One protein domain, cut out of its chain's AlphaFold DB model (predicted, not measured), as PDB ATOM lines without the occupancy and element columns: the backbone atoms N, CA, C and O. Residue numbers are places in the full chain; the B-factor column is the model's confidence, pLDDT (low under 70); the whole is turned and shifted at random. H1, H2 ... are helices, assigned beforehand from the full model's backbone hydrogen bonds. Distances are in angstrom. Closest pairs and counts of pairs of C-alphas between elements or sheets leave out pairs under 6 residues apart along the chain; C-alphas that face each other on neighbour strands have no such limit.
ATOM      1  N   ASP A  11      68.389  19.955  37.240       75.69
ATOM      2  CA  ASP A  11      67.144  19.903  38.018       75.69
ATOM      3  C   ASP A  11      66.830  21.227  38.739       75.69
ATOM      4  O   ASP A  11      65.688  21.706  38.698       75.69
ATOM      5  N   GLU A  12      67.829  21.890  39.334       76.75
ATOM      6  CA  GLU A  12      67.635  23.218  39.937       76.75
ATOM      7  C   GLU A  12      67.280  24.277  38.890       76.75
ATOM      8  O   GLU A  12      66.372  25.091  39.097       76.75
ATOM      9  N   ARG A  13      67.929  24.249  37.723       68.19
ATOM     10  CA  ARG A  13      67.597  25.151  36.614       68.19
ATOM     11  C   ARG A  13      66.173  24.920  36.126       68.19
ATOM     12  O   ARG A  13      65.438  25.893  35.942       68.19
ATOM     13  N   VAL A  14      65.741  23.669  35.973       65.81
ATOM     14  CA  VAL A  14      64.359  23.332  35.598       65.81
ATOM     15  C   VAL A  14      63.367  23.822  36.658       65.81
ATOM     16  O   VAL A  14      62.335  24.397  36.299       65.81
ATOM     17  N   ALA A  15      63.676  23.686  37.950       65.94
ATOM     18  CA  ALA A  15      62.836  24.193  39.034       65.94
ATOM     19  C   ALA A  15      62.709  25.730  39.014       65.94
ATOM     20  O   ALA A  15      61.599  26.262  39.122       65.94
ATOM     21  N   ILE A  16      63.816  26.443  38.786       61.16
ATOM     22  CA  ILE A  16      63.856  27.909  38.674       61.16
ATOM     23  C   ILE A  16      63.080  28.386  37.438       61.16
ATOM     24  O   ILE A  16      62.257  29.300  37.537       61.16
ATOM     25  N   TYR A  17      63.247  27.734  36.282       55.62
ATOM     26  CA  TYR A  17      62.479  28.055  35.074       55.62
ATOM     27  C   TYR A  17      60.976  27.801  35.252       55.62
ATOM     28  O   TYR A  17      60.156  28.598  34.790       55.62
ATOM     29  N   LYS A  18      60.594  26.739  35.969       56.88
ATOM     30  CA  LYS A  18      59.194  26.412  36.286       56.88
ATOM     31  C   LYS A  18      58.568  27.409  37.271       56.88
ATOM     32  O   LYS A  18      57.362  27.652  37.206       56.88
ATOM     33  N   ALA A  19      59.374  28.016  38.145       58.16
ATOM     34  CA  ALA A  19      58.952  29.094  39.037       58.16
ATOM     35  C   ALA A  19      58.817  30.444  38.304       58.16
ATOM     36  O   ALA A  19      57.816  31.136  38.494       58.16
ATOM     37  N   LEU A  20      59.759  30.782  37.414       53.03
ATOM     38  CA  LEU A  20      59.763  32.028  36.629       53.03
ATOM     39  C   LEU A  20      58.699  32.067  35.520       53.03
ATOM     40  O   LEU A  20      58.305  33.142  35.077       53.03
ATOM     41  N   LEU A  21      58.203  30.908  35.080       57.16
ATOM     42  CA  LEU A  21      57.135  30.795  34.081       57.16
ATOM     43  C   LEU A  21      55.718  30.845  34.639       57.16
ATOM     44  O   LEU A  21      54.739  30.740  33.894       57.16
ATOM     45  N   ARG A  22      55.581  30.999  35.952       64.81
ATOM     46  CA  ARG A  22      54.278  31.040  36.592       64.81
ATOM     47  C   ARG A  22      53.680  32.430  36.406       64.81
ATOM     48  O   ARG A  22      53.928  33.331  37.199       64.81
ATOM     49  N   VAL A  23      52.886  32.590  35.345       62.28
ATOM     50  CA  VAL A  23      52.085  33.799  35.112       62.28
ATOM     51  C   VAL A  23      51.374  34.182  36.419       62.28
ATOM     52  O   VAL A  23      50.742  33.309  37.032       62.28
ATOM     53  N   PRO A  24      51.490  35.443  36.883       68.75
ATOM     54  CA  PRO A  24      50.901  35.856  38.146       68.75
ATOM     55  C   PRO A  24      49.400  35.534  38.182       68.75
ATOM     56  O   PRO A  24      48.676  35.881  37.243       68.75
ATOM     57  N   PRO A  25      48.893  34.917  39.263       61.72
ATOM     58  CA  PRO A  25      47.499  34.479  39.344       61.72
ATOM     59  C   PRO A  25      46.501  35.640  39.198       61.72
ATOM     60  O   PRO A  25      45.404  35.457  38.680       61.72
ATOM     61  N   SER A  26      46.894  36.857  39.576       65.62
ATOM     62  CA  SER A  26      46.102  38.074  39.379       65.62
ATOM     63  C   SER A  26      45.921  38.456  37.903       65.62
ATOM     64  O   SER A  26      44.875  38.982  37.533       65.62
ATOM     65  N   PHE A  27      46.918  38.193  37.058       66.56
ATOM     66  CA  PHE A  27      46.877  38.492  35.627       66.56
ATOM     67  C   PHE A  27      46.032  37.464  34.875       66.56
ATOM     68  O   PHE A  27      45.148  37.819  34.098       66.56
ATOM     69  N   CYS A  28      46.236  36.193  35.212       63.81
ATOM     70  CA  CYS A  28      45.380  35.076  34.836       63.81
ATOM     71  C   CYS A  28      43.905  35.378  35.148       63.81
ATOM     72  O   CYS A  28      43.085  35.400  34.236       63.81
ATOM     73  N   LYS A  29      43.594  35.798  36.380       65.75
ATOM     74  CA  LYS A  29      42.242  36.210  36.785       65.75
ATOM     75  C   LYS A  29      41.664  37.352  35.937       65.75
ATOM     76  O   LYS A  29      40.504  37.288  35.547       65.75
ATOM     77  N   LYS A  30      42.459  38.381  35.615       66.75
ATOM     78  CA  LYS A  30      42.022  39.505  34.759       66.75
ATOM     79  C   LYS A  30      41.714  39.075  33.323       66.75
ATOM     80  O   LYS A  30      40.772  39.592  32.729       66.75
ATOM     81  N   LEU A  31      42.483  38.133  32.778       62.19
ATOM     82  CA  LEU A  31      42.241  37.556  31.452       62.19
ATOM     83  C   LEU A  31      41.190  36.432  31.460       62.19
ATOM     84  O   LEU A  31      40.782  35.979  30.394       62.19
ATOM     85  N   GLY A  32      40.737  35.995  32.639       58.75
ATOM     86  CA  GLY A  32      39.855  34.836  32.796       58.75
ATOM     87  C   GLY A  32      40.547  33.492  32.544       58.75
ATOM     88  O   GLY A  32      39.879  32.516  32.232       58.75
ATOM     89  N   LEU A  33      41.875  33.446  32.649       55.34
ATOM     90  CA  LEU A  33      42.710  32.263  32.442       55.34
ATOM     91  C   LEU A  33      43.111  31.668  33.796       55.34
ATOM     92  O   LEU A  33      43.384  32.420  34.723       55.34
ATOM     93  N   MET A  34      43.237  30.344  33.918       57.09
ATOM     94  CA  MET A  34      43.887  29.697  35.071       57.09
ATOM     95  C   MET A  34      44.934  28.668  34.593       57.09
ATOM     96  O   MET A  34      44.564  27.638  34.041       57.09
ATOM     97  N   PRO A  35      46.246  28.869  34.841       46.22
ATOM     98  CA  PRO A  35      47.323  28.080  34.215       46.22
ATOM     99  C   PRO A  35      47.478  26.608  34.635       46.22
ATOM    100  O   PRO A  35      48.384  25.946  34.139       46.22
ATOM    101  N   LYS A  36      46.705  26.095  35.603       45.88
ATOM    102  CA  LYS A  36      46.961  24.773  36.223       45.88
ATOM    103  C   LYS A  36      45.840  23.744  36.085       45.88
ATOM    104  O   LYS A  36      46.014  22.612  36.523       45.88
ATOM    105  N   ARG A  37      44.712  24.104  35.485       47.28
ATOM    106  CA  ARG A  37      43.591  23.198  35.212       47.28
ATOM    107  C   ARG A  37      43.052  23.618  33.860       47.28
ATOM    108  O   ARG A  37      42.675  24.775  33.742       47.28
ATOM    109  N   GLY A  38      43.136  22.741  32.856       47.72
ATOM    110  CA  GLY A  38      42.850  23.080  31.460       47.72
ATOM    111  C   GLY A  38      41.570  23.899  31.338       47.72
ATOM    112  O   GLY A  38      40.513  23.362  31.616       47.72
ATOM    113  N   ASP A  39      41.724  25.187  31.022       50.28
ATOM    114  CA  ASP A  39      40.787  26.250  30.614       50.28
ATOM    115  C   ASP A  39      39.321  26.307  31.116       50.28
ATOM    116  O   ASP A  39      38.613  27.268  30.787       50.28
ATOM    117  N   TYR A  40      38.832  25.380  31.943       47.56
ATOM    118  CA  TYR A  40      37.392  25.185  32.110       47.56
ATOM    119  C   TYR A  40      36.860  25.190  33.544       47.56
ATOM    120  O   TYR A  40      35.742  25.663  33.711       47.56
ATOM    121  N   GLU A  41      37.596  24.790  34.583       45.84
ATOM    122  CA  GLU A  41      36.887  24.347  35.805       45.84
ATOM    123  C   GLU A  41      36.859  25.275  37.026       45.84
ATOM    124  O   GLU A  41      36.066  25.029  37.932       45.84
ATOM    125  N   CYS A  42      37.649  26.344  37.107       51.69
ATOM    126  CA  CYS A  42      37.603  27.221  38.285       51.69
ATOM    127  C   CYS A  42      37.922  28.667  37.907       51.69
ATOM    128  O   CYS A  42      39.088  29.033  37.873       51.69
ATOM    129  N   ASP A  43      36.907  29.472  37.586       52.56
ATOM    130  CA  ASP A  43      36.723  30.784  38.222       52.56
ATOM    131  C   ASP A  43      35.461  31.490  37.698       52.56
ATOM    132  O   ASP A  43      35.170  31.471  36.500       52.56
ATOM    133  N   TYR A  44      34.790  32.169  38.638       45.62
ATOM    134  CA  TYR A  44      33.487  32.857  38.601       45.62
ATOM    135  C   TYR A  44      32.282  31.961  38.895       45.62
ATOM    136  O   TYR A  44      31.739  31.341  37.994       45.62
ATOM    137  N   ASP A  45      31.886  31.929  40.178       53.53
ATOM    138  CA  ASP A  45      30.694  31.255  40.708       53.53
ATOM    139  C   ASP A  45      30.348  29.948  39.973       53.53
ATOM    140  O   ASP A  45      29.374  29.888  39.236       53.53
ATOM    141  N   ASN A  46      31.029  28.835  40.275       51.84
ATOM    142  CA  ASN A  46      30.390  27.515  40.078       51.84
ATOM    143  C   ASN A  46      29.094  27.405  40.914       51.84
ATOM    144  O   ASN A  46      28.260  26.529  40.697       51.84
ATOM    145  N   ASN A  47      28.873  28.350  41.837       52.72
ATOM    146  CA  ASN A  47      27.570  28.587  42.428       52.72
ATOM    147  C   ASN A  47      26.501  28.993  41.414       52.72
ATOM    148  O   ASN A  47      25.342  28.895  41.768       52.72
ATOM    149  N   ALA A  48      26.826  29.466  40.212       57.59
ATOM    150  CA  ALA A  48      25.862  29.778  39.159       57.59
ATOM    151  C   ALA A  48      25.179  28.508  38.643       57.59
ATOM    152  O   ALA A  48      23.957  28.437  38.572       57.59
ATOM    153  N   GLU A  49      25.960  27.461  38.389       62.06
ATOM    154  CA  GLU A  49      25.416  26.149  38.041       62.06
ATOM    155  C   GLU A  49      24.663  25.545  39.229       62.06
ATOM    156  O   GLU A  49      23.554  25.054  39.053       62.06
ATOM    157  N   LEU A  50      25.174  25.691  40.462       67.25
ATOM    158  CA  LEU A  50      24.424  25.311  41.672       67.25
ATOM    159  C   LEU A  50      23.163  26.162  41.880       67.25
ATOM    160  O   LEU A  50      22.201  25.701  42.480       67.25
ATOM    161  N   SER A  51      23.166  27.411  41.426       65.00
ATOM    162  CA  SER A  51      22.048  28.347  41.524       65.00
ATOM    163  C   SER A  51      20.935  27.946  40.580       65.00
ATOM    164  O   SER A  51      19.778  28.015  40.979       65.00
ATOM    165  N   ILE A  52      21.299  27.515  39.370       72.06
ATOM    166  CA  ILE A  52      20.378  26.955  38.385       72.06
ATOM    167  C   ILE A  52      19.889  25.580  38.854       72.06
ATOM    168  O   ILE A  52      18.692  25.336  38.878       72.06
ATOM    169  N   ALA A  53      20.787  24.715  39.330       74.19
ATOM    170  CA  ALA A  53      20.439  23.386  39.837       74.19
ATOM    171  C   ALA A  53      19.560  23.422  41.102       74.19
ATOM    172  O   ALA A  53      18.916  22.432  41.431       74.19
ATOM    173  N   ARG A  54      19.538  24.549  41.828       79.62
ATOM    174  CA  ARG A  54      18.669  24.781  42.995       79.62
ATOM    175  C   ARG A  54      17.335  25.440  42.652       79.62
ATOM    176  O   ARG A  54      16.548  25.665  43.572       79.62
ATOM    177  N   ILE A  55      17.084  25.787  41.389       82.38
ATOM    178  CA  ILE A  55      15.754  26.225  40.961       82.38
ATOM    179  C   ILE A  55      14.819  25.037  41.177       82.38
ATOM    180  O   ILE A  55      15.013  23.972  40.596       82.38
ATOM    181  N   ARG A  56      13.837  25.202  42.061       80.75
ATOM    182  CA  ARG A  56      12.859  24.155  42.345       80.75
ATOM    183  C   ARG A  56      11.795  24.189  41.257       80.75
ATOM    184  O   ARG A  56      11.167  25.223  41.058       80.75
ATOM    185  N   SER A  57      11.589  23.061  40.585       80.81
ATOM    186  CA  SER A  57      10.525  22.888  39.589       80.81
ATOM    187  C   SER A  57       9.130  23.076  40.183       80.81
ATOM    188  O   SER A  57       8.233  23.540  39.493       80.81
ATOM    189  N   ASP A  58       8.972  22.772  41.472       84.62
ATOM    190  CA  ASP A  58       7.680  22.758  42.171       84.62
ATOM    191  C   ASP A  58       7.025  24.144  42.302       84.62
ATOM    192  O   ASP A  58       5.852  24.231  42.634       84.62
ATOM    193  N   PHE A  59       7.778  25.229  42.094       80.88
ATOM    194  CA  PHE A  59       7.275  26.605  42.196       80.88
ATOM    195  C   PHE A  59       7.159  27.295  40.834       80.88
ATOM    196  O   PHE A  59       7.011  28.509  40.775       80.88
ATOM    197  N   LEU A  60       7.254  26.551  39.730       77.12
ATOM    198  CA  LEU A  60       7.121  27.136  38.392       77.12
ATOM    199  C   LEU A  60       5.684  27.564  38.058       77.12
ATOM    200  O   LEU A  60       5.511  28.346  37.125       77.12
ATOM    201  N   ASP A  61       4.699  27.095  38.830       89.62
ATOM    202  CA  ASP A  61       3.300  27.523  38.727       89.62
ATOM    203  C   ASP A  61       3.074  28.927  39.323       89.62
ATOM    204  O   ASP A  61       2.108  29.599  38.969       89.62
ATOM    205  N   ASP A  62       3.968  29.394  40.206       95.19
ATOM    206  CA  ASP A  62       3.961  30.774  40.700       95.19
ATOM    207  C   ASP A  62       4.637  31.686  39.666       95.19
ATOM    208  O   ASP A  62       5.850  31.618  39.438       95.19
ATOM    209  N   GLU A  63       3.841  32.554  39.043       94.94
ATOM    210  CA  GLU A  63       4.273  33.488  38.002       94.94
ATOM    211  C   GLU A  63       5.437  34.380  38.471       94.94
ATOM    212  O   GLU A  63       6.418  34.558  37.744       94.94
ATOM    213  N   LEU A  64       5.419  34.834  39.731       93.50
ATOM    214  CA  LEU A  64       6.484  35.670  40.288       93.50
ATOM    215  C   LEU A  64       7.790  34.882  40.469       93.50
ATOM    216  O   LEU A  64       8.883  35.389  40.190       93.50
ATOM    217  N   TYR A  65       7.701  33.637  40.943       90.94
ATOM    218  CA  TYR A  65       8.874  32.775  41.102       90.94
ATOM    219  C   TYR A  65       9.464  32.377  39.745       90.94
ATOM    220  O   TYR A  65      10.692  32.330  39.587       90.94
ATOM    221  N   ARG A  66       8.602  32.127  38.757       91.00
ATOM    222  CA  ARG A  66       8.985  31.847  37.372       91.00
ATOM    223  C   ARG A  66       9.760  33.014  36.765       91.00
ATOM    224  O   ARG A  66      10.858  32.795  36.253       91.00
ATOM    225  N   ASP A  67       9.271  34.241  36.899       93.06
ATOM    226  CA  ASP A  67       9.947  35.430  36.368       93.06
ATOM    227  C   ASP A  67      11.286  35.700  37.057       93.06
ATOM    228  O   ASP A  67      12.300  35.959  36.399       93.06
ATOM    229  N   LEU A  68      11.341  35.554  38.384       89.56
ATOM    230  CA  LEU A  68      12.591  35.670  39.136       89.56
ATOM    231  C   LEU A  68      13.620  34.622  38.683       89.56
ATOM    232  O   LEU A  68      14.819  34.902  38.587       89.56
ATOM    233  N   THR A  69      13.150  33.412  38.394       87.81
ATOM    234  CA  THR A  69      13.965  32.310  37.886       87.81
ATOM    235  C   THR A  69      14.503  32.611  36.487       87.81
ATOM    236  O   THR A  69      15.703  32.444  36.255       87.81
ATOM    237  N   LEU A  70      13.658  33.107  35.579       89.19
ATOM    238  CA  LEU A  70      14.052  33.507  34.225       89.19
ATOM    239  C   LEU A  70      15.089  34.635  34.253       89.19
ATOM    240  O   LEU A  70      16.157  34.492  33.656       89.19
ATOM    241  N   ALA A  71      14.858  35.689  35.041       90.06
ATOM    242  CA  ALA A  71      15.813  36.785  35.205       90.06
ATOM    243  C   ALA A  71      17.178  36.293  35.722       90.06
ATOM    244  O   ALA A  71      18.241  36.768  35.305       90.06
ATOM    245  N   ARG A  72      17.168  35.300  36.620       82.94
ATOM    246  CA  ARG A  72      18.388  34.666  37.125       82.94
ATOM    247  C   ARG A  72      19.122  33.898  36.022       82.94
ATOM    248  O   ARG A  72      20.340  34.027  35.915       82.94
ATOM    249  N   ILE A  73      18.401  33.128  35.206       85.44
ATOM    250  CA  ILE A  73      18.957  32.403  34.053       85.44
ATOM    251  C   ILE A  73      19.574  33.384  33.048       85.44
ATOM    252  O   ILE A  73      20.720  33.188  32.641       85.44
ATOM    253  N   ASP A  74      18.876  34.466  32.708       87.00
ATOM    254  CA  ASP A  74      19.365  35.479  31.767       87.00
ATOM    255  C   ASP A  74      20.666  36.125  32.241       87.00
ATOM    256  O   ASP A  74      21.632  36.251  31.478       87.00
ATOM    257  N   MET A  75      20.738  36.459  33.532       82.06
ATOM    258  CA  MET A  75      21.960  36.974  34.144       82.06
ATOM    259  C   MET A  75      23.131  35.992  33.977       82.06
ATOM    260  O   MET A  75      24.253  36.412  33.672       82.06
ATOM    261  N   PHE A  76      22.890  34.685  34.118       80.38
ATOM    262  CA  PHE A  76      23.922  33.664  33.916       80.38
ATOM    263  C   PHE A  76      24.355  33.530  32.459       80.38
ATOM    264  O   PHE A  76      25.558  33.474  32.175       80.38
ATOM    265  N   VAL A  77      23.404  33.524  31.525       82.75
ATOM    266  CA  VAL A  77      23.698  33.482  30.087       82.75
ATOM    267  C   VAL A  77      24.580  34.669  29.691       82.75
ATOM    268  O   VAL A  77      25.562  34.504  28.961       82.75
ATOM    269  N   GLU A  78      24.293  35.855  30.222       85.31
ATOM    270  CA  GLU A  78      25.069  37.063  29.949       85.31
ATOM    271  C   GLU A  78      26.507  36.977  30.495       85.31
ATOM    272  O   GLU A  78      27.472  37.348  29.815       85.31
ATOM    273  N   ILE A  79      26.700  36.391  31.681       78.94
ATOM    274  CA  ILE A  79      28.038  36.127  32.239       78.94
ATOM    275  C   ILE A  79      28.840  35.182  31.330       78.94
ATOM    276  O   ILE A  79      30.019  35.448  31.047       78.94
ATOM    277  N   LEU A  80      28.215  34.114  30.823       79.75
ATOM    278  CA  LEU A  80      28.851  33.163  29.906       79.75
ATOM    279  C   LEU A  80      29.220  33.813  28.566       79.75
ATOM    280  O   LEU A  80      30.333  33.607  28.066       79.75
ATOM    281  N   ARG A  81      28.344  34.660  28.010       85.25
ATOM    282  CA  ARG A  81      28.642  35.442  26.797       85.25
ATOM    283  C   ARG A  81      29.865  36.331  27.000       85.25
ATOM    284  O   ARG A  81      30.793  36.290  26.188       85.25
ATOM    285  N   ARG A  82      29.938  37.063  28.116       80.88
ATOM    286  CA  ARG A  82      31.098  37.910  28.449       80.88
ATOM    287  C   ARG A  82      32.383  37.096  28.623       80.88
ATOM    288  O   ARG A  82      33.443  37.547  28.191       80.88
ATOM    289  N   ARG A  83      32.314  35.893  29.210       77.50
ATOM    290  CA  ARG A  83      33.465  34.971  29.304       77.50
ATOM    291  C   ARG A  83      33.958  34.565  27.918       77.50
ATOM    292  O   ARG A  83      35.143  34.722  27.630       77.50
ATOM    293  N   ARG A  84      33.052  34.119  27.044       80.31
ATOM    294  CA  ARG A  84      33.384  33.765  25.658       80.31
ATOM    295  C   ARG A  84      34.025  34.939  24.921       80.31
ATOM    296  O   ARG A  84      35.026  34.748  24.236       80.31
ATOM    297  N   MET A  85      33.495  36.147  25.101       85.56
ATOM    298  CA  MET A  85      34.062  37.358  24.510       85.56
ATOM    299  C   MET A  85      35.481  37.638  25.006       85.56
ATOM    300  O   MET A  85      36.359  37.881  24.183       85.56
ATOM    301  N   ARG A  86      35.750  37.530  26.314       80.62
ATOM    302  CA  ARG A  86      37.114  37.684  26.856       80.62
ATOM    303  C   ARG A  86      38.087  36.669  26.259       80.62
ATOM    304  O   ARG A  86      39.175  37.058  25.849       80.62
ATOM    305  N   HIS A  87      37.684  35.403  26.146       76.31
ATOM    306  CA  HIS A  87      38.515  34.363  25.526       76.31
ATOM    307  C   HIS A  87      38.789  34.669  24.051       76.31
ATOM    308  O   HIS A  87      39.920  34.554  23.587       76.31
ATOM    309  N   LEU A  88      37.763  35.103  23.317       84.12
ATOM    310  CA  LEU A  88      37.874  35.452  21.905       84.12
ATOM    311  C   LEU A  88      38.798  36.657  21.700       84.12
ATOM    312  O   LEU A  88      39.644  36.621  20.812       84.12
ATOM    313  N   VAL A  89      38.683  37.694  22.531       83.31
ATOM    314  CA  VAL A  89      39.579  38.861  22.505       83.31
ATOM    315  C   VAL A  89      41.009  38.452  22.854       83.31
ATOM    316  O   VAL A  89      41.931  38.809  22.126       83.31
ATOM    317  N   ALA A  90      41.208  37.651  23.904       77.94
ATOM    318  CA  ALA A  90      42.530  37.163  24.294       77.94
ATOM    319  C   ALA A  90      43.196  36.317  23.197       77.94
ATOM    320  O   ALA A  90      44.401  36.442  22.975       77.94
ATOM    321  N   ALA A  91      42.413  35.499  22.489       77.12
ATOM    322  CA  ALA A  91      42.874  34.720  21.346       77.12
ATOM    323  C   ALA A  91      43.184  35.609  20.131       77.12
ATOM    324  O   ALA A  91      44.263  35.498  19.563       77.12
ATOM    325  N   LYS A  92      42.279  36.527  19.755       82.12
ATOM    326  CA  LYS A  92      42.474  37.446  18.618       82.12
ATOM    327  C   LYS A  92      43.700  38.334  18.789       82.12
ATOM    328  O   LYS A  92      44.433  38.557  17.834       82.12
ATOM    329  N   LEU A  93      43.918  38.830  20.002       81.75
ATOM    330  CA  LEU A  93      45.059  39.676  20.333       81.75
ATOM    331  C   LEU A  93      46.331  38.867  20.616       81.75
ATOM    332  O   LEU A  93      47.333  39.451  21.025       81.75
ATOM    333  N   ASN A  94      46.305  37.536  20.445       79.50
ATOM    334  CA  ASN A  94      47.442  36.658  20.720       79.50
ATOM    335  C   ASN A  94      48.019  36.856  22.139       79.50
ATOM    336  O   ASN A  94      49.177  36.531  22.413       79.50
ATOM    337  N   LEU A  95      47.207  37.363  23.077       73.75
ATOM    338  CA  LEU A  95      47.628  37.622  24.456       73.75
ATOM    339  C   LEU A  95      48.042  36.313  25.118       73.75
ATOM    340  O   LEU A  95      49.009  36.277  25.867       73.75
ATOM    341  N   LEU A  96      47.363  35.222  24.767       68.25
ATOM    342  CA  LEU A  96      47.706  33.877  25.210       68.25
ATOM    343  C   LEU A  96      49.093  33.436  24.744       68.25
ATOM    344  O   LEU A  96      49.868  32.938  25.548       68.25
ATOM    345  N   THR A  97      49.444  33.660  23.481       66.38
ATOM    346  CA  THR A  97      50.764  33.293  22.946       66.38
ATOM    347  C   THR A  97      51.884  34.177  23.485       66.38
ATOM    348  O   THR A  97      52.988  33.685  23.691       66.38
ATOM    349  N   HIS A  98      51.615  35.455  23.766       61.47
ATOM    350  CA  HIS A  98      52.610  36.366  24.341       61.47
ATOM    351  C   HIS A  98      52.819  36.165  25.846       61.47
ATOM    352  O   HIS A  98      53.918  36.390  26.349       61.47
ATOM    353  N   VAL A  99      51.788  35.711  26.563       60.53
ATOM    354  CA  VAL A  99      51.825  35.490  28.019       60.53
ATOM    355  C   VAL A  99      52.199  34.046  28.372       60.53
ATOM    356  O   VAL A  99      52.823  33.813  29.405       60.53
ATOM    357  N   LEU A 100      51.884  33.075  27.509       60.72
ATOM    358  CA  LEU A 100      52.214  31.651  27.672       60.72
ATOM    359  C   LEU A 100      53.191  31.111  26.597       60.72
ATOM    360  O   LEU A 100      53.038  29.956  26.189       60.72
ATOM    361  N   PRO A 101      54.222  31.853  26.138       56.19
ATOM    362  CA  PRO A 101      55.083  31.402  25.043       56.19
ATOM    363  C   PRO A 101      55.873  30.130  25.377       56.19
ATOM    364  O   PRO A 101      56.358  29.469  24.468       56.19
TER     365      PRO A 101
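What this domain is: This is residues 11 to 101 of the 450 residues of an uncharacterized protein of Hydatigena taeniaeformis (UniProt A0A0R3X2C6). One long helix, H4, runs along most of the length of a thin, extended domain, and the chain before it, with the short helices H2 and H3 and a long loop between them, runs the other way along one side of H4. H1 sticks out as a free arm beyond the H2 end, and after H4 the short H5 folds back toward H2; the whole is loosely formed, with few contacts between helices. The printed part has 91 residues with five named helices, in the order H1, H2, H3, H4, H5, and no named strand, and its class is all helix. It is extended, with a radius of gyration of the C-alphas of 19.0 A, and the C-alphas span 64 by 28 by 17 A.

How they stand to each other: H1, residues 11 to 20, stands free and touches no helix. H2, residues 25 to 31, is apart from H1. H3, residues 47 to 53, is apart from both H1 and H2. H4, residues 63 to 92, and H2 only just touch, with 3 pairs of C-alphas within 8 A. Their closest C-alphas, those of Leu 31 and Arg 86, are 6.9 A apart, and H4 touches H2 with residues 86 to 90 alone. The lines of H2 and H4 are about perpendicular, at 80 degrees. H3 and H4 are close but not clearly touching, their closest C-alphas being those of Ala 48 and Phe 76, 6.8 A apart. They run opposite ways at a steep tilt of 47 degrees. H5, residues 95 to 99, is close to H4 but not clearly touching it, with the closest C-alphas, those of Ala 90 and Leu 96, 6.2 A apart. H5 and H2 are near each other, with 5 pairs of C-alphas within 10 A. In H1, H2, H3, H4 and H5 every pair of O i and N i+4 is within hydrogen-bond range.

Where its parts are: H1 begins at C-alpha 11, at (67.144, 19.903, 38.018), and measures 14.3 A from first to last C-alpha. H2 measures 10.0 A and H3 9.2 A. H4 goes from C-alpha 63 at (4.273, 33.488, 38.002) to C-alpha 92 at (42.474, 37.446, 18.618), 43.0 A. H5 measures 5.9 A and ends at C-alpha 99, at (51.825, 35.490, 28.019).

The domain as a whole: The two C-alphas farthest apart, those of Glu 12 and Asp 61, are 64.5 A from each other. Without residues 11 to 20 the body spans 54 by 22 by 17 A. The printed part has no cut. The link from H2 to H3 is long, with 15 residues; the link from H3 to H4 is short, and those from H1 to H2 and from H4 to H5 are tight. The mean pLDDT of the printed part is 70.8, and it is under 70 at residues 13 to 51 and 96 to 101.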